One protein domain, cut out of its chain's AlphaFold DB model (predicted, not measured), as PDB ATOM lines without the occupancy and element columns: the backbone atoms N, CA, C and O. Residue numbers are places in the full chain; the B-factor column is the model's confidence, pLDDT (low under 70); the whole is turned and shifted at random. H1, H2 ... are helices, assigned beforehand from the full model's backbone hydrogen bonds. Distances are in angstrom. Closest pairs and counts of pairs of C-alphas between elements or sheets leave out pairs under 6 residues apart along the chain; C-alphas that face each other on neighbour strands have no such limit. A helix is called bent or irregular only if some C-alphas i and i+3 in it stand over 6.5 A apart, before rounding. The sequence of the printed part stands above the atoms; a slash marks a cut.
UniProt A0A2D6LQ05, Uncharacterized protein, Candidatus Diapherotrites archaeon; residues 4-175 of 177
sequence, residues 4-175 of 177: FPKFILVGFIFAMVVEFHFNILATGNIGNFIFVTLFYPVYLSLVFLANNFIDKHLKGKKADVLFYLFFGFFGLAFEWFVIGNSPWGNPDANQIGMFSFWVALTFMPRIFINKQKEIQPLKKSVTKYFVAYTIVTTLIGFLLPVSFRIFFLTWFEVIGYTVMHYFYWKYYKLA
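Overview. This is residues 4 to 175 of the 177 residues of an uncharacterized protein of Candidatus Diapherotrites archaeon (UniProt A0A2D6LQ05). Six helices make an up-and-down bundle, in which each helix runs against the one before it, and the shortest, H4, slants through the middle. H1, H3 and H6 pack round H4, H5 runs beside H6 on the side away from H2 and H3, and H2 folds back beside H1 and reaches H3 with residues 51 to 55. The printed part has 172 residues with six named helices, H1 to H6 in chain order, and no named strand; its class is all helix. It is compact, with a radius of gyration of the C-alphas of 16.0 A and spans of 48 by 34 by 27 A.

Arrangement. H1, residues 4 to 26, has a kink of 37 degrees near residue 15. H2, residues 30 to 57, forms a helical hairpin with H1, at a shallow tilt of 33 degrees, only just short of steep; their closest C-alphas, of Asn 23 and Phe 33, are 5.5 A apart. H3, residues 60 to 83, is apart from H1. The hub is H4, residues 95 to 113, touching five helices. It forms a hairpin with H3 at a steep tilt of 44 degrees, where the closest C-alphas, of Gly 72 and Val 103, are 4.9 A apart. Residues 6 to 15 of H1 touch H4, opposite ways, the closest C-alphas being those of Gly 11 and Leu 105, 4.5 A apart. H5, residues 117 to 143, is apart from H2 and H3. H6, residues 146 to 174, forms a hairpin with H5 at a shallow tilt of 6 degrees; their closest C-alphas, of Gly 141 and Arg 149, are 6.1 A apart. H6 touches H4, the same way at a steep tilt of 48 degrees, with the C-alphas of Gly 97 and Val 158 closest at 4.1 A. Every O i to N i+4 pair is within hydrogen-bond range in H3, against 16 of 19 in H1, 22 of 24 in H2, 13 of 15 in H4, 21 of 23 in H5 and 19 of 25 in H6.

Along the chain. H1 begins at C-alpha 4, (30.446, 38.130, 45.804), and is 31.8 A long. H2 measures 41.0 A, H3 33.2 A and H4 27.6 A. H5, 40.1 A, is only just irregular, with C-alphas 118 and 121 6.8 A apart. H6, 42.5 A, is irregular, with C-alphas 147 and 150 7.3 A apart; it ends at C-alpha 174, (27.525, 29.916, 24.935).

Size, cuts and confidence. The two C-alphas farthest apart, of His 57 and Pro 145, are 50.5 A apart. The printed part has no cut. The link from H3 to H4, 11 residues, is long; the other four are tight. The mean pLDDT of the printed part is 96.1, and no printed residue is under 70.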
ATOM      1  N   PHE A   4      29.977  36.751  45.631       95.50
ATOM      2  CA  PHE A   4      30.446  38.130  45.804       95.50
ATOM      3  C   PHE A   4      31.981  38.218  45.902       95.50
ATOM      4  O   PHE A   4      32.565  38.883  45.050       95.50
ATOM      5  N   PRO A   5      32.677  37.466  46.785       96.69
ATOM      6  CA  PRO A   5      34.136  37.573  46.889       96.69
ATOM      7  C   PRO A   5      34.853  37.223  45.584       96.69
ATOM      8  O   PRO A   5      35.813  37.876  45.197       96.69
ATOM      9  N   LYS A   6      34.349  36.217  44.860       97.19
ATOM     10  CA  LYS A   6      34.903  35.820  43.562       97.19
ATOM     11  C   LYS A   6      34.695  36.899  42.499       97.19
ATOM     12  O   LYS A   6      35.574  37.089  41.668       97.19
ATOM     13  N   PHE A   7      33.543  37.568  42.505       97.81
ATOM     14  CA  PHE A   7      33.256  38.665  41.586       97.81
ATOM     15  C   PHE A   7      34.254  39.808  41.793       97.81
ATOM     16  O   PHE A   7      34.913  40.215  40.838       97.81
ATOM     17  N   ILE A   8      34.425  40.243  43.048       98.12
ATOM     18  CA  ILE A   8      35.386  41.292  43.405       98.12
ATOM     19  C   ILE A   8      36.805  40.870  43.025       98.12
ATOM     20  O   ILE A   8      37.483  41.599  42.313       98.12
ATOM     21  N   LEU A   9      37.235  39.672  43.430       98.00
ATOM     22  CA  LEU A   9      38.590  39.186  43.172       98.00
ATOM     23  C   LEU A   9      38.923  39.159  41.679       98.00
ATOM     24  O   LEU A   9      39.992  39.609  41.284       98.00
ATOM     25  N   VAL A  10      38.020  38.638  40.843       98.31
ATOM     26  CA  VAL A  10      38.261  38.576  39.398       98.31
ATOM     27  C   VAL A  10      38.373  39.984  38.825       98.31
ATOM     28  O   VAL A  10      39.332  40.257  38.120       98.31
ATOM     29  N   GLY A  11      37.450  40.888  39.149       98.25
ATOM     30  CA  GLY A  11      37.460  42.240  38.580       98.25
ATOM     31  C   GLY A  11      38.699  43.012  39.013       98.25
ATOM     32  O   GLY A  11      39.346  43.665  38.200       98.25
ATOM     33  N   PHE A  12      39.074  42.842  40.280       98.38
ATOM     34  CA  PHE A  12      40.268  43.421  40.869       98.38
ATOM     35  C   PHE A  12      41.543  42.918  40.184       98.38
ATOM     36  O   PHE A  12      42.387  43.725  39.819       98.38
ATOM     37  N   ILE A  13      41.669  41.609  39.931       98.38
ATOM     38  CA  ILE A  13      42.822  41.041  39.212       98.38
ATOM     39  C   ILE A  13      42.970  41.655  37.816       98.38
ATOM     40  O   ILE A  13      44.088  41.968  37.414       98.38
ATOM     41  N   PHE A  14      41.865  41.833  37.086       98.25
ATOM     42  CA  PHE A  14      41.911  42.498  35.783       98.25
ATOM     43  C   PHE A  14      42.367  43.953  35.943       98.25
ATOM     44  O   PHE A  14      43.356  44.346  35.337       98.25
ATOM     45  N   ALA A  15      41.746  44.719  36.841       97.88
ATOM     46  CA  ALA A  15      42.124  46.111  37.077       97.88
ATOM     47  C   ALA A  15      43.614  46.283  37.440       97.88
ATOM     48  O   ALA A  15      44.307  47.120  36.866       97.88
ATOM     49  N   MET A  16      44.134  45.446  38.340       97.94
ATOM     50  CA  MET A  16      45.486  45.593  38.885       97.94
ATOM     51  C   MET A  16      46.608  45.478  37.859       97.94
ATOM     52  O   MET A  16      47.663  46.060  38.085       97.94
ATOM     53  N   VAL A  17      46.415  44.772  36.743       97.81
ATOM     54  CA  VAL A  17      47.456  44.684  35.704       97.81
ATOM     55  C   VAL A  17      47.698  46.050  35.067       97.81
ATOM     56  O   VAL A  17      48.833  46.521  35.037       97.81
ATOM     57  N   VAL A  18      46.621  46.716  34.649       97.12
ATOM     58  CA  VAL A  18      46.671  48.066  34.070       97.12
ATOM     59  C   VAL A  18      47.239  49.046  35.088       97.12
ATOM     60  O   VAL A  18      48.186  49.775  34.793       97.12
ATOM     61  N   GLU A  19      46.730  49.016  36.321       97.50
ATOM     62  CA  GLU A  19      47.178  49.949  37.354       97.50
ATOM     63  C   GLU A  19      48.635  49.750  37.748       97.50
ATOM     64  O   GLU A  19      49.336  50.724  38.020       97.50
ATOM     65  N   PHE A  20      49.111  48.508  37.782       98.06
ATOM     66  CA  PHE A  20      50.510  48.224  38.057       98.06
ATOM     67  C   PHE A  20      51.395  48.751  36.925       98.06
ATOM     68  O   PHE A  20      52.394  49.429  37.176       98.06
ATOM     69  N   HIS A  21      51.016  48.508  35.670       97.88
ATOM     70  CA  HIS A  21      51.768  49.001  34.522       97.88
ATOM     71  C   HIS A  21      51.841  50.529  34.490       97.88
ATOM     72  O   HIS A  21      52.933  51.080  34.347       97.88
ATOM     73  N   PHE A  22      50.727  51.231  34.689       95.81
ATOM     74  CA  PHE A  22      50.721  52.690  34.616       95.81
ATOM     75  C   PHE A  22      51.274  53.365  35.868       95.81
ATOM     76  O   PHE A  22      52.155  54.223  35.765       95.81
ATOM     77  N   ASN A  23      50.805  52.984  37.055       97.31
ATOM     78  CA  ASN A  23      51.195  53.681  38.277       97.31
ATOM     79  C   ASN A  23      52.566  53.250  38.776       97.31
ATOM     80  O   ASN A  23      53.316  54.086  39.256       97.31
ATOM     81  N   ILE A  24      52.932  51.974  38.654       96.94
ATOM     82  CA  ILE A  24      54.222  51.501  39.167       96.94
ATOM     83  C   ILE A  24      55.291  51.552  38.082       96.94
ATOM     84  O   ILE A  24      56.302  52.229  38.260       96.94
ATOM     85  N   LEU A  25      55.085  50.875  36.948       96.56
ATOM     86  CA  LEU A  25      56.153  50.751  35.948       96.56
ATOM     87  C   LEU A  25      56.376  52.032  35.141       96.56
ATOM     88  O   LEU A  25      57.531  52.386  34.883       96.56
ATOM     89  N   ALA A  26      55.301  52.693  34.712       95.19
ATOM     90  CA  ALA A  26      55.387  53.816  33.785       95.19
ATOM     91  C   ALA A  26      55.614  55.165  34.484       95.19
ATOM     92  O   ALA A  26      56.419  55.956  34.002       95.19
ATOM     93  N   THR A  27      54.929  55.421  35.605       94.50
ATOM     94  CA  THR A  27      54.942  56.741  36.270       94.50
ATOM     95  C   THR A  27      55.588  56.753  37.656       94.50
ATOM     96  O   THR A  27      55.935  57.824  38.145       94.50
ATOM     97  N   GLY A  28      55.755  55.597  38.309       95.38
ATOM     98  CA  GLY A  28      56.258  55.519  39.687       95.38
ATOM     99  C   GLY A  28      55.333  56.145  40.745       95.38
ATOM    100  O   GLY A  28      55.752  56.375  41.878       95.38
ATOM    101  N   ASN A  29      54.073  56.424  40.403       96.75
ATOM    102  CA  ASN A  29      53.067  56.997  41.287       96.75
ATOM    103  C   ASN A  29      52.444  55.945  42.226       96.75
ATOM    104  O   ASN A  29      51.308  55.496  42.059       96.75
ATOM    105  N   ILE A  30      53.190  55.575  43.267       97.00
ATOM    106  CA  ILE A  30      52.742  54.615  44.290       97.00
ATOM    107  C   ILE A  30      51.481  55.108  45.018       97.00
ATOM    108  O   ILE A  30      50.611  54.305  45.353       97.00
ATOM    109  N   GLY A  31      51.353  56.420  45.240       97.31
ATOM    110  CA  GLY A  31      50.182  57.004  45.899       97.31
ATOM    111  C   GLY A  31      48.892  56.723  45.128       97.31
ATOM    112  O   GLY A  31      47.924  56.230  45.710       97.31
ATOM    113  N   ASN A  32      48.905  56.944  43.809       95.56
ATOM    114  CA  ASN A  32      47.757  56.619  42.967       95.56
ATOM    115  C   ASN A  32      47.502  55.109  42.919       95.56
ATOM    116  O   ASN A  32      46.353  54.692  43.014       95.56
ATOM    117  N   PHE A  33      48.555  54.281  42.876       97.62
ATOM    118  CA  PHE A  33      48.406  52.823  42.921       97.62
ATOM    119  C   PHE A  33      47.684  52.333  44.192       97.62
ATOM    120  O   PHE A  33      46.815  51.461  44.122       97.62
ATOM    121  N   ILE A  34      47.998  52.907  45.358       97.38
ATOM    122  CA  ILE A  34      47.303  52.593  46.618       97.38
ATOM    123  C   ILE A  34      45.844  53.050  46.549       97.38
ATOM    124  O   ILE A  34      44.947  52.288  46.910       97.38
ATOM    125  N   PHE A  35      45.592  54.265  46.059       96.44
ATOM    126  CA  PHE A  35      44.235  54.791  45.921       96.44
ATOM    127  C   PHE A  35      43.357  53.885  45.048       96.44
ATOM    128  O   PHE A  35      42.299  53.440  45.498       96.44
ATOM    129  N   VAL A  36      43.808  53.542  43.837       94.88
ATOM    130  CA  VAL A  36      43.033  52.696  42.916       94.88
ATOM    131  C   VAL A  36      42.843  51.278  43.465       94.88
ATOM    132  O   VAL A  36      41.765  50.697  43.334       94.88
ATOM    133  N   THR A  37      43.841  50.746  44.179       96.19
ATOM    134  CA  THR A  37      43.749  49.459  44.888       96.19
ATOM    135  C   THR A  37      42.605  49.444  45.906       96.19
ATOM    136  O   THR A  37      41.906  48.439  46.037       96.19
ATOM    137  N   LEU A  38      42.370  50.554  46.606       96.50
ATOM    138  CA  LEU A  38      41.263  50.690  47.557       96.50
ATOM    139  C   LEU A  38      39.929  51.014  46.867       96.50
ATOM    140  O   LEU A  38      38.873  50.568  47.321       96.50
ATOM    141  N   PHE A  39      39.968  51.750  45.757       96.31
ATOM    142  CA  PHE A  39      38.790  52.133  44.983       96.31
ATOM    143  C   PHE A  39      38.096  50.929  44.329       96.31
ATOM    144  O   PHE A  39      36.877  50.779  44.449       96.31
ATOM    145  N   TYR A  40      38.844  50.044  43.659       97.38
ATOM    146  CA  TYR A  40      38.238  48.975  42.856       97.38
ATOM    147  C   TYR A  40      37.348  48.003  43.637       97.38
ATOM    148  O   TYR A  40      36.272  47.685  43.130       97.38
ATOM    149  N   PRO A  41      37.698  47.537  44.850       97.50
ATOM    150  CA  PRO A  41      36.798  46.707  45.649       97.50
ATOM    151  C   PRO A  41      35.460  47.391  45.962       97.50
ATOM    152  O   PRO A  41      34.408  46.746  45.908       97.50
ATOM    153  N   VAL A  42      35.481  48.698  46.244       97.81
ATOM    154  CA  VAL A  42      34.268  49.490  46.502       97.81
ATOM    155  C   VAL A  42      33.439  49.609  45.227       97.81
ATOM    156  O   VAL A  42      32.254  49.268  45.227       97.81
ATOM    157  N   TYR A  43      34.069  49.998  44.117       97.56
ATOM    158  CA  TYR A  43      33.409  50.093  42.817       97.56
ATOM    159  C   TYR A  43      32.790  48.752  42.389       97.56
ATOM    160  O   TYR A  43      31.601  48.675  42.084       97.56
ATOM    161  N   LEU A  44      33.555  47.661  42.451       98.19
ATOM    162  CA  LEU A  44      33.096  46.320  42.086       98.19
ATOM    163  C   LEU A  44      31.963  45.811  42.978       98.19
ATOM    164  O   LEU A  44      31.145  45.007  42.525       98.19
ATOM    165  N   SER A  45      31.875  46.289  44.221       97.88
ATOM    166  CA  SER A  45      30.747  45.978  45.097       97.88
ATOM    167  C   SER A  45      29.451  46.585  44.566       97.88
ATOM    168  O   SER A  45      28.438  45.889  44.486       97.88
ATOM    169  N   LEU A  46      29.492  47.839  44.109       97.56
ATOM    170  CA  LEU A  46      28.353  48.492  43.458       97.56
ATOM    171  C   LEU A  46      27.995  47.805  42.134       97.56
ATOM    172  O   LEU A  46      26.822  47.532  41.874       97.56
ATOM    173  N   VAL A  47      29.002  47.443  41.335       97.75
ATOM    174  CA  VAL A  47      28.813  46.683  40.089       97.75
ATOM    175  C   VAL A  47      28.128  45.341  40.366       97.75
ATOM    176  O   VAL A  47      27.228  44.948  39.628       97.75
ATOM    177  N   PHE A  48      28.496  44.638  41.440       97.12
ATOM    178  CA  PHE A  48      27.847  43.381  41.819       97.12
ATOM    179  C   PHE A  48      26.373  43.573  42.208       97.12
ATOM    180  O   PHE A  48      25.523  42.758  41.839       97.12
ATOM    181  N   LEU A  49      26.045  44.650  42.926       95.94
ATOM    182  CA  LEU A  49      24.654  44.985  43.249       95.94
ATOM    183  C   LEU A  49      23.845  45.259  41.975       95.94
ATOM    184  O   LEU A  49      22.766  44.690  41.799       95.94
ATOM    185  N   ALA A  50      24.401  46.047  41.054       95.69
ATOM    186  CA  ALA A  50      23.796  46.315  39.755       95.69
ATOM    187  C   ALA A  50      23.656  45.042  38.903       95.69
ATOM    188  O   ALA A  50      22.613  44.838  38.286       95.69
ATOM    189  N   ASN A  51      24.647  44.142  38.923       94.50
ATOM    190  CA  ASN A  51      24.571  42.833  38.272       94.50
ATOM    191  C   ASN A  51      23.329  42.065  38.735       94.50
ATOM    192  O   ASN A  51      22.534  41.610  37.917       94.50
ATOM    193  N   ASN A  52      23.152  41.943  40.053       93.19
ATOM    194  CA  ASN A  52      22.017  41.225  40.631       93.19
ATOM    195  C   ASN A  52      20.685  41.913  40.323       93.19
ATOM    196  O   ASN A  52      19.685  41.236  40.089       93.19
ATOM    197  N   PHE A  53      20.662  43.248  40.314       94.88
ATOM    198  CA  PHE A  53      19.477  44.010  39.942       94.88
ATOM    199  C   PHE A  53      19.086  43.765  38.480       94.88
ATOM    200  O   PHE A  53      17.920  43.482  38.203       94.88
ATOM    201  N   ILE A  54      20.048  43.813  37.556       93.81
ATOM    202  CA  ILE A  54      19.824  43.542  36.132       93.81
ATOM    203  C   ILE A  54      19.323  42.108  35.943       93.81
ATOM    204  O   ILE A  54      18.291  41.919  35.308       93.81
ATOM    205  N   ASP A  55      19.972  41.117  36.559       91.00
ATOM    206  CA  ASP A  55      19.602  39.698  36.419       91.00
ATOM    207  C   ASP A  55      18.235  39.361  37.035       91.00
ATOM    208  O   ASP A  55      17.594  38.377  36.658       91.00
ATOM    209  N   LYS A  56      17.762  40.181  37.982       91.69
ATOM    210  CA  LYS A  56      16.416  40.060  38.552       91.69
ATOM    211  C   LYS A  56      15.327  40.505  37.566       91.69
ATOM    212  O   LYS A  56      14.240  39.931  37.591       91.69
ATOM    213  N   HIS A  57      15.599  41.501  36.719       93.81
ATOM    214  CA  HIS A  57      14.597  42.128  35.841       93.81
ATOM    215  C   HIS A  57      14.740  41.746  34.364       93.81
ATOM    216  O   HIS A  57      13.769  41.797  33.612       93.81
ATOM    217  N   LEU A  58      15.933  41.346  33.936       91.38
ATOM    218  CA  LEU A  58      16.252  40.936  32.576       91.38
ATOM    219  C   LEU A  58      16.933  39.571  32.612       91.38
ATOM    220  O   LEU A  58      17.686  39.257  33.528       91.38
ATOM    221  N   LYS A  59      16.680  38.754  31.589       86.31
ATOM    222  CA  LYS A  59      17.242  37.404  31.492       86.31
ATOM    223  C   LYS A  59      18.029  37.206  30.208       86.31
ATOM    224  O   LYS A  59      17.774  37.858  29.188       86.31
ATOM    225  N   GLY A  60      18.971  36.271  30.290       87.31
ATOM    226  CA  GLY A  60      19.774  35.806  29.170       87.31
ATOM    227  C   GLY A  60      20.540  36.929  28.477       87.31
ATOM    228  O   GLY A  60      20.984  37.897  29.097       87.31
ATOM    229  N   LYS A  61      20.633  36.828  27.151       89.31
ATOM    230  CA  LYS A  61      21.478  37.704  26.329       89.31
ATOM    231  C   LYS A  61      21.161  39.198  26.471       89.31
ATOM    232  O   LYS A  61      22.063  40.021  26.346       89.31
ATOM    233  N   LYS A  62      19.901  39.569  26.735       91.62
ATOM    234  CA  LYS A  62      19.509  40.981  26.907       91.62
ATOM    235  C   LYS A  62      20.146  41.597  28.154       91.62
ATOM    236  O   LYS A  62      20.647  42.713  28.078       91.62
ATOM    237  N   ALA A  63      20.149  40.859  29.266       93.62
ATOM    238  CA  ALA A  63      20.794  41.286  30.504       93.62
ATOM    239  C   ALA A  63      22.301  41.465  30.300       93.62
ATOM    240  O   ALA A  63      22.860  42.486  30.691       93.62
ATOM    241  N   ASP A  64      22.939  40.508  29.623       94.25
ATOM    242  CA  ASP A  64      24.378  40.554  29.388       94.25
ATOM    243  C   ASP A  64      24.777  41.724  28.464       94.25
ATOM    244  O   ASP A  64      25.712  42.457  28.773       94.25
ATOM    245  N   VAL A  65      24.053  41.952  27.360       95.44
ATOM    246  CA  VAL A  65      24.331  43.079  26.447       95.44
ATOM    247  C   VAL A  65      24.106  44.422  27.140       95.44
ATOM    248  O   VAL A  65      24.932  45.321  26.994       95.44
ATOM    249  N   LEU A  66      23.023  44.559  27.917       96.12
ATOM    250  CA  LEU A  66      22.781  45.780  28.686       96.12
ATOM    251  C   LEU A  66      23.913  46.025  29.682       96.12
ATOM    252  O   LEU A  66      24.422  47.135  29.748       96.12
ATOM    253  N   PHE A  67      24.321  44.995  30.425       96.81
ATOM    254  CA  PHE A  67      25.401  45.099  31.401       96.81
ATOM    255  C   PHE A  67      26.708  45.553  30.736       96.81
ATOM    256  O   PHE A  67      27.352  46.483  31.213       96.81
ATOM    257  N   TYR A  68      27.072  44.941  29.607       97.94
ATOM    258  CA  TYR A  68      28.261  45.299  28.831       97.94
ATOM    259  C   TYR A  68      28.240  46.760  28.364       97.94
ATOM    260  O   TYR A  68      29.208  47.486  28.583       97.94
ATOM    261  N   LEU A  69      27.140  47.205  27.747       98.00
ATOM    262  CA  LEU A  69      27.037  48.575  27.236       98.00
ATOM    263  C   LEU A  69      26.998  49.583  28.384       98.00
ATOM    264  O   LEU A  69      27.712  50.581  28.340       98.00
ATOM    265  N   PHE A  70      26.202  49.307  29.419       97.94
ATOM    266  CA  PHE A  70      26.053  50.190  30.567       97.94
ATOM    267  C   PHE A  70      27.397  50.434  31.249       97.94
ATOM    268  O   PHE A  70      27.792  51.584  31.387       97.94
ATOM    269  N   PHE A  71      28.133  49.383  31.621       98.19
ATOM    270  CA  PHE A  71      29.401  49.560  32.331       98.19
ATOM    271  C   PHE A  71      30.542  50.054  31.441       98.19
ATOM    272  O   PHE A  71      31.401  50.782  31.930       98.19
ATOM    273  N   GLY A  72      30.531  49.735  30.144       98.12
ATOM    274  CA  GLY A  72      31.487  50.314  29.203       98.12
ATOM    275  C   GLY A  72      31.303  51.827  29.038       98.12
ATOM    276  O   GLY A  72      32.265  52.581  29.164       98.12
ATOM    277  N   PHE A  73      30.068  52.295  28.822       98.38
ATOM    278  CA  PHE A  73      29.790  53.731  28.693       98.38
ATOM    279  C   PHE A  73      29.835  54.477  30.026       98.38
ATOM    280  O   PHE A  73      30.272  55.623  30.056       98.38
ATOM    281  N   PHE A  74      29.426  53.848  31.128       97.88
ATOM    282  CA  PHE A  74      29.570  54.431  32.462       97.88
ATOM    283  C   PHE A  74      31.044  54.643  32.810       97.88
ATOM    284  O   PHE A  74      31.411  55.701  33.310       97.88
ATOM    285  N   GLY A  75      31.893  53.670  32.473       97.50
ATOM    286  CA  GLY A  75      33.338  53.800  32.581       97.50
ATOM    287  C   GLY A  75      33.889  54.967  31.766       97.50
ATOM    288  O   GLY A  75      34.592  55.809  32.307       97.50
ATOM    289  N   LEU A  76      33.495  55.089  30.493       97.69
ATOM    290  CA  LEU A  76      33.868  56.252  29.677       97.69
ATOM    291  C   LEU A  76      33.381  57.576  30.277       97.69
ATOM    292  O   LEU A  76      34.131  58.541  30.301       97.69
ATOM    293  N   ALA A  77      32.158  57.636  30.804       97.81
ATOM    294  CA  ALA A  77      31.674  58.838  31.476       97.81
ATOM    295  C   ALA A  77      32.539  59.181  32.703       97.81
ATOM    296  O   ALA A  77      32.882  60.344  32.907       97.81
ATOM    297  N   PHE A  78      32.943  58.181  33.490       96.50
ATOM    298  CA  PHE A  78      33.867  58.381  34.606       96.50
ATOM    299  C   PHE A  78      35.224  58.919  34.129       96.50
ATOM    300  O   PHE A  78      35.718  59.910  34.664       96.50
ATOM    301  N   GLU A  79      35.786  58.348  33.064       96.19
ATOM    302  CA  GLU A  79      37.017  58.841  32.433       96.19
ATOM    303  C   GLU A  79      36.890  60.295  31.981       96.19
ATOM    304  O   GLU A  79      37.782  61.108  32.206       96.19
ATOM    305  N   TRP A  80      35.769  60.653  31.361       97.62
ATOM    306  CA  TRP A  80      35.577  61.979  30.782       97.62
ATOM    307  C   TRP A  80      35.363  63.058  31.834       97.62
ATOM    308  O   TRP A  80      35.932  64.140  31.709       97.62
ATOM    309  N   PHE A  81      34.546  62.774  32.848       96.38
ATOM    310  CA  PHE A  81      34.081  63.784  33.798       96.38
ATOM    311  C   PHE A  81      34.836  63.780  35.127       96.38
ATOM    312  O   PHE A  81      34.831  64.798  35.812       96.38
ATOM    313  N   VAL A  82      35.471  62.664  35.501       93.31
ATOM    314  CA  VAL A  82      36.209  62.542  36.771       93.31
ATOM    315  C   VAL A  82      37.714  62.535  36.539       93.31
ATOM    316  O   VAL A  82      38.431  63.236  37.246       93.31
ATOM    317  N   ILE A  83      38.195  61.776  35.550       92.00
ATOM    318  CA  ILE A  83      39.640  61.652  35.283       92.00
ATOM    319  C   ILE A  83      40.131  62.748  34.321       92.00
ATOM    320  O   ILE A  83      41.245  63.242  34.469       92.00
ATOM    321  N   GLY A  84      39.295  63.172  33.369       93.81
ATOM    322  CA  GLY A  84      39.623  64.207  32.382       93.81
ATOM    323  C   GLY A  84      40.089  63.674  31.023       93.81
ATOM    324  O   GLY A  84      40.589  64.440  30.204       93.81
ATOM    325  N   ASN A  85      39.877  62.389  30.727       94.81
ATOM    326  CA  ASN A  85      40.284  61.726  29.477       94.81
ATOM    327  C   ASN A  85      39.242  61.840  28.347       94.81
ATOM    328  O   ASN A  85      39.089  60.949  27.505       94.81
ATOM    329  N   SER A  86      38.473  62.928  28.341       95.25
ATOM    330  CA  SER A  86      37.461  63.165  27.311       95.25
ATOM    331  C   SER A  86      38.093  63.424  25.936       95.25
ATOM    332  O   SER A  86      39.147  64.050  25.876       95.25
ATOM    333  N   PRO A  87      37.450  63.042  24.815       94.44
ATOM    334  CA  PRO A  87      37.988  63.291  23.473       94.44
ATOM    335  C   PRO A  87      38.246  64.772  23.156       94.44
ATOM    336  O   PRO A  87      39.071  65.084  22.306       94.44
ATOM    337  N   TRP A  88      37.521  65.683  23.813       94.56
ATOM    338  CA  TRP A  88      37.669  67.128  23.634       94.56
ATOM    339  C   TRP A  88      38.685  67.760  24.596       94.56
ATOM    340  O   TRP A  88      39.200  68.831  24.292       94.56
ATOM    341  N   GLY A  89      38.969  67.129  25.741       92.31
ATOM    342  CA  GLY A  89      39.960  67.604  26.717       92.31
ATOM    343  C   GLY A  89      41.337  66.950  26.573       92.31
ATOM    344  O   GLY A  89      42.351  67.603  26.792       92.31
ATOM    345  N   ASN A  90      41.372  65.679  26.173       92.62
ATOM    346  CA  ASN A  90      42.571  64.878  25.943       92.62
ATOM    347  C   ASN A  90      42.387  64.018  24.673       92.62
ATOM    348  O   ASN A  90      42.026  62.840  24.768       92.62
ATOM    349  N   PRO A  91      42.606  64.590  23.472       90.88
ATOM    350  CA  PRO A  91      42.406  63.885  22.203       90.88
ATOM    351  C   PRO A  91      43.291  62.643  22.025       90.88
ATOM    352  O   PRO A  91      42.922  61.732  21.285       90.88
ATOM    353  N   ASP A  92      44.426  62.582  22.726       88.62
ATOM    354  CA  ASP A  92      45.358  61.452  22.679       88.62
ATOM    355  C   ASP A  92      44.882  60.252  23.522       88.62
ATOM    356  O   ASP A  92      45.401  59.139  23.387       88.62
ATOM    357  N   ALA A  93      43.871  60.438  24.383       91.44
ATOM    358  CA  ALA A  93      43.311  59.363  25.191       91.44
ATOM    359  C   ALA A  93      42.574  58.330  24.326       91.44
ATOM    360  O   ALA A  93      41.604  58.626  23.617       91.44
ATOM    361  N   ASN A  94      42.987  57.067  24.441       94.69
ATOM    362  CA  ASN A  94      42.413  55.991  23.647       94.69
ATOM    363  C   ASN A  94      41.055  55.530  24.207       94.69
ATOM    364  O   ASN A  94      40.972  54.719  25.130       94.69
ATOM    365  N   GLN A  95      39.978  56.014  23.591       96.31
ATOM    366  CA  GLN A  95      38.600  55.739  24.013       96.31
ATOM    367  C   GLN A  95      38.222  54.255  23.899       96.31
ATOM    368  O   GLN A  95      37.484  53.729  24.731       96.31
ATOM    369  N   ILE A  96      38.755  53.550  22.896       96.88
ATOM    370  CA  ILE A  96      38.511  52.112  22.721       96.88
ATOM    371  C   ILE A  96      39.176  51.325  23.853       96.88
ATOM    372  O   ILE A  96      38.555  50.424  24.422       96.88
ATOM    373  N   GLY A  97      40.414  51.677  24.205       96.75
ATOM    374  CA  GLY A  97      41.146  51.079  25.318       96.75
ATOM    375  C   GLY A  97      40.421  51.275  26.640       96.75
ATOM    376  O   GLY A  97      40.151  50.296  27.331       96.75
ATOM    377  N   MET A  98      40.015  52.511  26.943       97.50
ATOM    378  CA  MET A  98      39.276  52.823  28.169       97.50
ATOM    379  C   MET A  98      37.951  52.062  28.242       97.50
ATOM    380  O   MET A  98      37.692  51.372  29.225       97.50
ATOM    381  N   PHE A  99      37.141  52.080  27.178       98.50
ATOM    382  CA  PHE A  99      35.910  51.288  27.135       98.50
ATOM    383  C   PHE A  99      36.190  49.800  27.401       98.50
ATOM    384  O   PHE A  99      35.514  49.158  28.206       98.50
ATOM    385  N   SER A 100      37.210  49.246  26.744       98.44
ATOM    386  CA  SER A 100      37.581  47.834  26.873       98.44
ATOM    387  C   SER A 100      38.048  47.481  28.284       98.44
ATOM    388  O   SER A 100      37.675  46.424  28.798       98.44
ATOM    389  N   PHE A 101      38.805  48.374  28.922       98.19
ATOM    390  CA  PHE A 101      39.218  48.258  30.314       98.19
ATOM    391  C   PHE A 101      38.014  48.206  31.253       98.19
ATOM    392  O   PHE A 101      37.849  47.231  31.989       98.19
ATOM    393  N   TRP A 102      37.120  49.196  31.162       98.31
ATOM    394  CA  TRP A 102      35.950  49.288  32.033       98.31
ATOM    395  C   TRP A 102      35.002  48.096  31.882       98.31
ATOM    396  O   TRP A 102      34.470  47.569  32.868       98.31
ATOM    397  N   VAL A 103      34.845  47.602  30.654       98.44
ATOM    398  CA  VAL A 103      34.119  46.357  30.407       98.44
ATOM    399  C   VAL A 103      34.849  45.159  31.004       98.44
ATOM    400  O   VAL A 103      34.200  44.326  31.625       98.44
ATOM    401  N   ALA A 104      36.164  45.019  30.849       98.31
ATOM    402  CA  ALA A 104      36.876  43.853  31.378       98.31
ATOM    403  C   ALA A 104      36.786  43.747  32.893       98.31
ATOM    404  O   ALA A 104      36.442  42.685  33.417       98.31
ATOM    405  N   LEU A 105      37.001  44.866  33.576       97.12
ATOM    406  CA  LEU A 105      36.914  44.976  35.025       97.12
ATOM    407  C   LEU A 105      35.531  44.537  35.549       97.12
ATOM    408  O   LEU A 105      35.448  43.916  36.604       97.12
ATOM    409  N   THR A 106      34.445  44.795  34.809       98.00
ATOM    410  CA  THR A 106      33.067  44.510  35.256       98.00
ATOM    411  C   THR A 106      32.483  43.207  34.696       98.00
ATOM    412  O   THR A 106      31.842  42.439  35.419       98.00
ATOM    413  N   PHE A 107      32.715  42.911  33.418       97.81
ATOM    414  CA  PHE A 107      32.117  41.793  32.689       97.81
ATOM    415  C   PHE A 107      32.875  40.475  32.882       97.81
ATOM    416  O   PHE A 107      32.254  39.411  32.940       97.81
ATOM    417  N   MET A 108      34.204  40.500  33.046       97.88
ATOM    418  CA  MET A 108      34.955  39.276  33.360       97.88
ATOM    419  C   MET A 108      34.495  38.628  34.669       97.88
ATOM    420  O   MET A 108      34.214  37.426  34.654       97.88
ATOM    421  N   PRO A 109      34.305  39.366  35.778       97.69
ATOM    422  CA  PRO A 109      33.648  38.834  36.969       97.69
ATOM    423  C   PRO A 109      32.370  38.053  36.671       97.69
ATOM    424  O   PRO A 109      32.239  36.904  37.103       97.69
ATOM    425  N   ARG A 110      31.467  38.638  35.870       95.25
ATOM    426  CA  ARG A 110      30.187  38.042  35.462       95.25
ATOM    427  C   ARG A 110      30.390  36.707  34.740       95.25
ATOM    428  O   ARG A 110      29.776  35.706  35.118       95.25
ATOM    429  N   ILE A 111      31.332  36.639  33.794       96.06
ATOM    430  CA  ILE A 111      31.717  35.381  33.131       96.06
ATOM    431  C   ILE A 111      32.199  34.355  34.164       96.06
ATOM    432  O   ILE A 111      31.741  33.210  34.179       96.06
ATOM    433  N   PHE A 112      33.110  34.739  35.061       97.12
ATOM    434  CA  PHE A 112      33.754  33.814  35.996       97.12
ATOM    435  C   PHE A 112      32.827  33.294  37.101       97.12
ATOM    436  O   PHE A 112      33.046  32.169  37.591       97.12
ATOM    437  N   ILE A 113      31.777  34.036  37.462       95.19
ATOM    438  CA  ILE A 113      30.748  33.570  38.401       95.19
ATOM    439  C   ILE A 113      29.656  32.718  37.741       95.19
ATOM    440  O   ILE A 113      28.993  31.964  38.457       95.19
ATOM    441  N   ASN A 114      29.503  32.763  36.411       92.88
ATOM    442  CA  ASN A 114      28.504  31.963  35.698       92.88
ATOM    443  C   ASN A 114      28.774  30.453  35.874       92.88
ATOM    444  O   ASN A 114      29.903  29.992  35.717       92.88
ATOM    445  N   LYS A 115      27.764  29.661  36.241       91.19
ATOM    446  CA  LYS A 115      27.933  28.240  36.598       91.19
ATOM    447  C   LYS A 115      27.742  27.262  35.432       91.19
ATOM    448  O   LYS A 115      28.018  26.079  35.623       91.19
ATOM    449  N   GLN A 116      27.300  27.722  34.257       92.25
ATOM    450  CA  GLN A 116      27.059  26.852  33.098       92.25
ATOM    451  C   GLN A 116      28.340  26.092  32.710       92.25
ATOM    452  O   GLN A 116      29.433  26.669  32.644       92.25
ATOM    453  N   LYS A 117      28.219  24.777  32.480       92.25
ATOM    454  CA  LYS A 117      29.370  23.904  32.182       92.25
ATOM    455  C   LYS A 117      30.003  24.270  30.839       92.25
ATOM    456  O   LYS A 117      31.225  24.239  30.709       92.25
ATOM    457  N   GLU A 118      29.181  24.710  29.894       94.06
ATOM    458  CA  GLU A 118      29.546  25.176  28.556       94.06
ATOM    459  C   GLU A 118      30.502  26.380  28.582       94.06
ATOM    460  O   GLU A 118      31.256  26.597  27.638       94.06
ATOM    461  N   ILE A 119      30.527  27.136  29.685       95.50
ATOM    462  CA  ILE A 119      31.365  28.333  29.853       95.50
ATOM    463  C   ILE A 119      32.735  27.986  30.457       95.50
ATOM    464  O   ILE A 119      33.670  28.782  30.389       95.50
ATOM    465  N   GLN A 120      32.919  26.787  31.017       95.75
ATOM    466  CA  GLN A 120      34.195  26.397  31.633       95.75
ATOM    467  C   GLN A 120      35.383  26.415  30.654       95.75
ATOM    468  O   GLN A 120      36.438  26.935  31.033       95.75
ATOM    469  N   PRO A 121      35.257  25.929  29.399       96.94
ATOM    470  CA  PRO A 121      36.323  26.073  28.410       96.94
ATOM    471  C   PRO A 121      36.665  27.540  28.131       96.94
ATOM    472  O   PRO A 121      37.842  27.884  28.060       96.94
ATOM    473  N   LEU A 122      35.653  28.417  28.056       97.69
ATOM    474  CA  LEU A 122      35.856  29.851  27.847       97.69
ATOM    475  C   LEU A 122      36.664  30.475  28.988       97.69
ATOM    476  O   LEU A 122      37.629  31.183  28.718       97.69
ATOM    477  N   LYS A 123      36.334  30.170  30.249       97.88
ATOM    478  CA  LYS A 123      37.097  30.666  31.408       97.88
ATOM    479  C   LYS A 123      38.557  30.251  31.341       97.88
ATOM    480  O   LYS A 123      39.429  31.081  31.554       97.88
ATOM    481  N   LYS A 124      38.829  28.990  30.989       97.94
ATOM    482  CA  LYS A 124      40.202  28.503  30.804       97.94
ATOM    483  C   LYS A 124      40.924  29.274  29.698       97.94
ATOM    484  O   LYS A 124      42.082  29.629  29.885       97.94
ATOM    485  N   SER A 125      40.264  29.542  28.570       98.25
ATOM    486  CA  SER A 125      40.838  30.352  27.488       98.25
ATOM    487  C   SER A 125      41.129  31.785  27.929       98.25
ATOM    488  O   SER A 125      42.226  32.266  27.665       98.25
ATOM    489  N   VAL A 126      40.196  32.431  28.638       98.31
ATOM    490  CA  VAL A 126      40.388  33.779  29.192       98.31
ATOM    491  C   VAL A 126      41.561  33.793  30.166       98.31
ATOM    492  O   VAL A 126      42.439  34.633  30.033       98.31
ATOM    493  N   THR A 127      41.628  32.843  31.102       98.50
ATOM    494  CA  THR A 127      42.731  32.760  32.068       98.50
ATOM    495  C   THR A 127      44.073  32.551  31.375       98.50
ATOM    496  O   THR A 127      45.018  33.265  31.684       98.50
ATOM    497  N   LYS A 128      44.172  31.617  30.420       98.50
ATOM    498  CA  LYS A 128      45.418  31.386  29.668       98.50
ATOM    499  C   LYS A 128      45.868  32.641  28.932       98.50
ATOM    500  O   LYS A 128      47.033  33.007  29.022       98.50
ATOM    501  N   TYR A 129      44.935  33.284  28.232       98.56
ATOM    502  CA  TYR A 129      45.196  34.529  27.528       98.56
ATOM    503  C   TYR A 129      45.670  35.617  28.491       98.56
ATOM    504  O   TYR A 129      46.741  36.167  28.290       98.56
ATOM    505  N   PHE A 130      44.908  35.878  29.553       98.44
ATOM    506  CA  PHE A 130      45.180  36.963  30.487       98.44
ATOM    507  C   PHE A 130      46.500  36.767  31.234       98.44
ATOM    508  O   PHE A 130      47.263  37.714  31.383       98.44
ATOM    509  N   VAL A 131      46.816  35.536  31.649       98.50
ATOM    510  CA  VAL A 131      48.094  35.217  32.304       98.50
ATOM    511  C   VAL A 131      49.260  35.404  31.336       98.50
ATOM    512  O   VAL A 131      50.228  36.070  31.687       98.50
ATOM    513  N   ALA A 132      49.169  34.865  30.116       98.50
ATOM    514  CA  ALA A 132      50.220  35.035  29.113       98.50
ATOM    515  C   ALA A 132      50.417  36.514  28.755       98.50
ATOM    516  O   ALA A 132      51.543  37.002  28.747       98.50
ATOM    517  N   TYR A 133      49.315  37.230  28.531       98.25
ATOM    518  CA  TYR A 133      49.286  38.668  28.296       98.25
ATOM    519  C   TYR A 133      49.982  39.440  29.419       98.25
ATOM    520  O   TYR A 133      50.906  40.199  29.142       98.25
ATOM    521  N   THR A 134      49.591  39.201  30.673       98.50
ATOM    522  CA  THR A 134      50.158  39.877  31.849       98.50
ATOM    523  C   THR A 134      51.657  39.622  31.936       98.50
ATOM    524  O   THR A 134      52.431  40.563  32.015       98.50
ATOM    525  N   ILE A 135      52.093  38.362  31.838       98.50
ATOM    526  CA  ILE A 135      53.520  38.019  31.912       98.50
ATOM    527  C   ILE A 135      54.306  38.736  30.811       98.50
ATOM    528  O   ILE A 135      55.320  39.370  31.093       98.50
ATOM    529  N   VAL A 136      53.841  38.663  29.562       98.25
ATOM    530  CA  VAL A 136      54.541  39.265  28.418       98.25
ATOM    531  C   VAL A 136      54.618  40.784  28.558       98.25
ATOM    532  O   VAL A 136      55.697  41.355  28.424       98.25
ATOM    533  N   THR A 137      53.501  41.442  28.858       97.94
ATOM    534  CA  THR A 137      53.444  42.908  28.963       97.94
ATOM    535  C   THR A 137      54.214  43.438  30.165       97.94
ATOM    536  O   THR A 137      54.952  44.411  30.018       97.94
ATOM    537  N   THR A 138      54.155  42.759  31.314       98.19
ATOM    538  CA  THR A 138      54.968  43.104  32.486       98.19
ATOM    539  C   THR A 138      56.463  42.966  32.187       98.19
ATOM    540  O   THR A 138      57.231  43.881  32.487       98.19
ATOM    541  N   LEU A 139      56.896  41.862  31.558       98.00
ATOM    542  CA  LEU A 139      58.302  41.669  31.181       98.00
ATOM    543  C   LEU A 139      58.780  42.759  30.219       98.00
ATOM    544  O   LEU A 139      59.840  43.343  30.435       98.00
ATOM    545  N   ILE A 140      57.983  43.081  29.198       96.31
ATOM    546  CA  ILE A 140      58.301  44.175  28.275       96.31
ATOM    547  C   ILE A 140      58.382  45.507  29.032       96.31
ATOM    548  O   ILE A 140      59.336  46.256  28.836       96.31
ATOM    549  N   GLY A 141      57.447  45.786  29.943       96.69
ATOM    550  CA  GLY A 141      57.452  46.995  30.768       96.69
ATOM    551  C   GLY A 141      58.736  47.174  31.584       96.69
ATOM    552  O   GLY A 141      59.270  48.282  31.645       96.69
ATOM    553  N   PHE A 142      59.274  46.094  32.157       97.31
ATOM    554  CA  PHE A 142      60.553  46.129  32.875       97.31
ATOM    555  C   PHE A 142      61.760  46.340  31.955       97.31
ATOM    556  O   PHE A 142      62.680  47.068  32.328       97.31
ATOM    557  N   LEU A 143      61.754  45.723  30.769       97.12
ATOM    558  CA  LEU A 143      62.853  45.805  29.801       97.12
ATOM    559  C   LEU A 143      62.892  47.141  29.043       97.12
ATOM    560  O   LEU A 143      63.943  47.526  28.531       97.12
ATOM    561  N   LEU A 144      61.767  47.855  28.966       96.06
ATOM    562  CA  LEU A 144      61.691  49.143  28.289       96.06
ATOM    563  C   LEU A 144      62.375  50.264  29.094       96.06
ATOM    564  O   LEU A 144      62.153  50.377  30.311       96.06
ATOM    565  N   PRO A 145      63.117  51.168  28.421       96.00
ATOM    566  CA  PRO A 145      63.560  52.416  29.029       96.00
ATOM    567  C   PRO A 145      62.360  53.244  29.495       96.00
ATOM    568  O   PRO A 145      61.327  53.281  28.824       96.00
ATOM    569  N   VAL A 146      62.511  53.947  30.620       92.94
ATOM    570  CA  VAL A 146      61.422  54.695  31.279       92.94
ATOM    571  C   VAL A 146      60.708  55.652  30.319       92.94
ATOM    572  O   VAL A 146      59.480  55.688  30.305       92.94
ATOM    573  N   SER A 147      61.453  56.345  29.451       94.56
ATOM    574  CA  SER A 147      60.914  57.290  28.461       94.56
ATOM    575  C   SER A 147      59.927  56.671  27.464       94.56
ATOM    576  O   SER A 147      59.093  57.383  26.914       94.56
ATOM    577  N   PHE A 148      59.996  55.358  27.233       95.25
ATOM    578  CA  PHE A 148      59.133  54.648  26.289       95.25
ATOM    579  C   PHE A 148      57.972  53.907  26.965       95.25
ATOM    580  O   PHE A 148      57.014  53.528  26.289       95.25
ATOM    581  N   ARG A 149      58.018  53.699  28.288       95.38
ATOM    582  CA  ARG A 149      57.062  52.831  28.995       95.38
ATOM    583  C   ARG A 149      55.616  53.270  28.826       95.38
ATOM    584  O   ARG A 149      54.794  52.429  28.488       95.38
ATOM    585  N   ILE A 150      55.316  54.558  29.010       93.62
ATOM    586  CA  ILE A 150      53.942  55.077  28.887       93.62
ATOM    587  C   ILE A 150      53.362  54.734  27.514       93.62
ATOM    588  O   ILE A 150      52.291  54.138  27.438       93.62
ATOM    589  N   PHE A 151      54.083  55.053  26.437       94.25
ATOM    590  CA  PHE A 151      53.601  54.826  25.077       94.25
ATOM    591  C   PHE A 151      53.329  53.341  24.807       94.25
ATOM    592  O   PHE A 151      52.226  52.970  24.405       94.25
ATOM    593  N   PHE A 152      54.315  52.474  25.055       95.94
ATOM    594  CA  PHE A 152      54.184  51.053  24.735       95.94
ATOM    595  C   PHE A 152      53.183  50.338  25.639       95.94
ATOM    596  O   PHE A 152      52.361  49.578  25.132       95.94
ATOM    597  N   LEU A 153      53.209  50.590  26.953       95.94
ATOM    598  CA  LEU A 153      52.250  49.983  27.877       95.94
ATOM    599  C   LEU A 153      50.825  50.419  27.540       95.94
ATOM    600  O   LEU A 153      49.947  49.567  27.502       95.94
ATOM    601  N   THR A 154      50.605  51.681  27.155       95.06
ATOM    602  CA  THR A 154      49.286  52.132  26.678       95.06
ATOM    603  C   THR A 154      48.782  51.288  25.518       95.06
ATOM    604  O   THR A 154      47.667  50.775  25.570       95.06
ATOM    605  N   TRP A 155      49.596  51.098  24.482       96.50
ATOM    606  CA  TRP A 155      49.175  50.308  23.328       96.50
ATOM    607  C   TRP A 155      49.003  48.826  23.652       96.50
ATOM    608  O   TRP A 155      48.074  48.204  23.133       96.50
ATOM    609  N   PHE A 156      49.831  48.264  24.535       97.19
ATOM    610  CA  PHE A 156      49.626  46.901  25.012       97.19
ATOM    611  C   PHE A 156      48.308  46.750  25.768       97.19
ATOM    612  O   PHE A 156      47.580  45.808  25.462       97.19
ATOM    613  N   GLU A 157      47.947  47.690  26.647       96.81
ATOM    614  CA  GLU A 157      46.653  47.675  27.337       96.81
ATOM    615  C   GLU A 157      45.486  47.833  26.366       96.81
ATOM    616  O   GLU A 157      44.542  47.042  26.404       96.81
ATOM    617  N   VAL A 158      45.566  48.786  25.433       97.25
ATOM    618  CA  VAL A 158      44.535  48.982  24.404       97.25
ATOM    619  C   VAL A 158      44.307  47.685  23.631       97.25
ATOM    620  O   VAL A 158      43.172  47.219  23.531       97.25
ATOM    621  N   ILE A 159      45.369  47.073  23.107       97.75
ATOM    622  CA  ILE A 159      45.268  45.848  22.308       97.75
ATOM    623  C   ILE A 159      44.800  44.680  23.180       97.75
ATOM    624  O   ILE A 159      43.867  43.964  22.808       97.75
ATOM    625  N   GLY A 160      45.413  44.501  24.350       97.56
ATOM    626  CA  GLY A 160      45.155  43.399  25.267       97.56
ATOM    627  C   GLY A 160      43.701  43.341  25.720       97.56
ATOM    628  O   GLY A 160      43.025  42.314  25.622       97.56
ATOM    629  N   TYR A 161      43.175  44.483  26.145       98.12
ATOM    630  CA  TYR A 161      41.796  44.583  26.596       98.12
ATOM    631  C   TYR A 161      40.804  44.572  25.434       98.12
ATOM    632  O   TYR A 161      39.723  44.000  25.569       98.12
ATOM    633  N   THR A 162      41.168  45.096  24.261       98.06
ATOM    634  CA  THR A 162      40.298  45.009  23.077       98.06
ATOM    635  C   THR A 162      40.112  43.557  22.624       98.06
ATOM    636  O   THR A 162      39.004  43.145  22.274       98.06
ATOM    637  N   VAL A 163      41.158  42.726  22.696       97.94
ATOM    638  CA  VAL A 163      41.055  41.287  22.385       97.94
ATOM    639  C   VAL A 163      40.053  40.584  23.306       97.94
ATOM    640  O   VAL A 163      39.419  39.611  22.892       97.94
ATOM    641  N   MET A 164      39.818  41.090  24.520       97.44
ATOM    642  CA  MET A 164      38.840  40.496  25.430       97.44
ATOM    643  C   MET A 164      37.405  40.514  24.894       97.44
ATOM    644  O   MET A 164      36.618  39.627  25.242       97.44
ATOM    645  N   HIS A 165      37.083  41.422  23.965       97.88
ATOM    646  CA  HIS A 165      35.785  41.455  23.282       97.88
ATOM    647  C   HIS A 165      35.462  40.168  22.532       97.88
ATOM    648  O   HIS A 165      34.304  39.743  22.481       97.88
ATOM    649  N   TYR A 166      36.486  39.471  22.040       97.88
ATOM    650  CA  TYR A 166      36.323  38.146  21.456       97.88
ATOM    651  C   TYR A 166      35.756  37.128  22.460       97.88
ATOM    652  O   TYR A 166      34.906  36.302  22.109       97.88
ATOM    653  N   PHE A 167      36.185  37.189  23.724       97.88
ATOM    654  CA  PHE A 167      35.671  36.307  24.772       97.88
ATOM    655  C   PHE A 167      34.247  36.673  25.185       97.88
ATOM    656  O   PHE A 167      33.458  35.763  25.440       97.88
ATOM    657  N   TYR A 168      33.877  37.957  25.176       96.62
ATOM    658  CA  TYR A 168      32.488  38.375  25.411       96.62
ATOM    659  C   TYR A 168      31.566  37.877  24.303       96.62
ATOM    660  O   TYR A 168      30.510  37.313  24.574       96.62
ATOM    661  N   TRP A 169      32.000  37.978  23.046       96.38
ATOM    662  CA  TRP A 169      31.251  37.424  21.923       96.38
ATOM    663  C   TRP A 169      31.053  35.909  22.035       96.38
ATOM    664  O   TRP A 169      29.942  35.410  21.842       96.38
ATOM    665  N   LYS A 170      32.103  35.167  22.411       96.25
ATOM    666  CA  LYS A 170      31.985  33.732  22.713       96.25
ATOM    667  C   LYS A 170      31.033  33.468  23.873       96.25
ATOM    668  O   LYS A 170      30.225  32.546  23.783       96.25
ATOM    669  N   TYR A 171      31.100  34.269  24.933       96.12
ATOM    670  CA  TYR A 171      30.191  34.166  26.068       96.12
ATOM    671  C   TYR A 171      28.733  34.321  25.622       96.12
ATOM    672  O   TYR A 171      27.935  33.440  25.919       96.12
ATOM    673  N   TYR A 172      28.399  35.332  24.812       93.88
ATOM    674  CA  TYR A 172      27.035  35.529  24.299       93.88
ATOM    675  C   TYR A 172      26.508  34.375  23.439       93.88
ATOM    676  O   TYR A 172      25.296  34.225  23.299       93.88
ATOM    677  N   LYS A 173      27.394  33.587  22.818       92.19
ATOM    678  CA  LYS A 173      27.014  32.392  22.051       92.19
ATOM    679  C   LYS A 173      26.800  31.164  22.932       92.19
ATOM    680  O   LYS A 173      26.012  30.297  22.573       92.19
ATOM    681  N   LEU A 174      27.539  31.070  24.034       91.88
ATOM    682  CA  LEU A 174      27.525  29.916  24.935       91.88
ATOM    683  C   LEU A 174      26.490  30.057  26.051       91.88
ATOM    684  O   LEU A 174      25.948  29.048  26.494       91.88
ATOM    685  N   ALA A 175      26.232  31.284  26.505       86.44
ATOM    686  CA  ALA A 175      25.254  31.578  27.535       86.44
ATOM    687  C   ALA A 175      23.852  31.248  27.011       86.44
ATOM    688  O   ALA A 175      23.292  31.957  26.174       86.44
TER     689      ALA A 175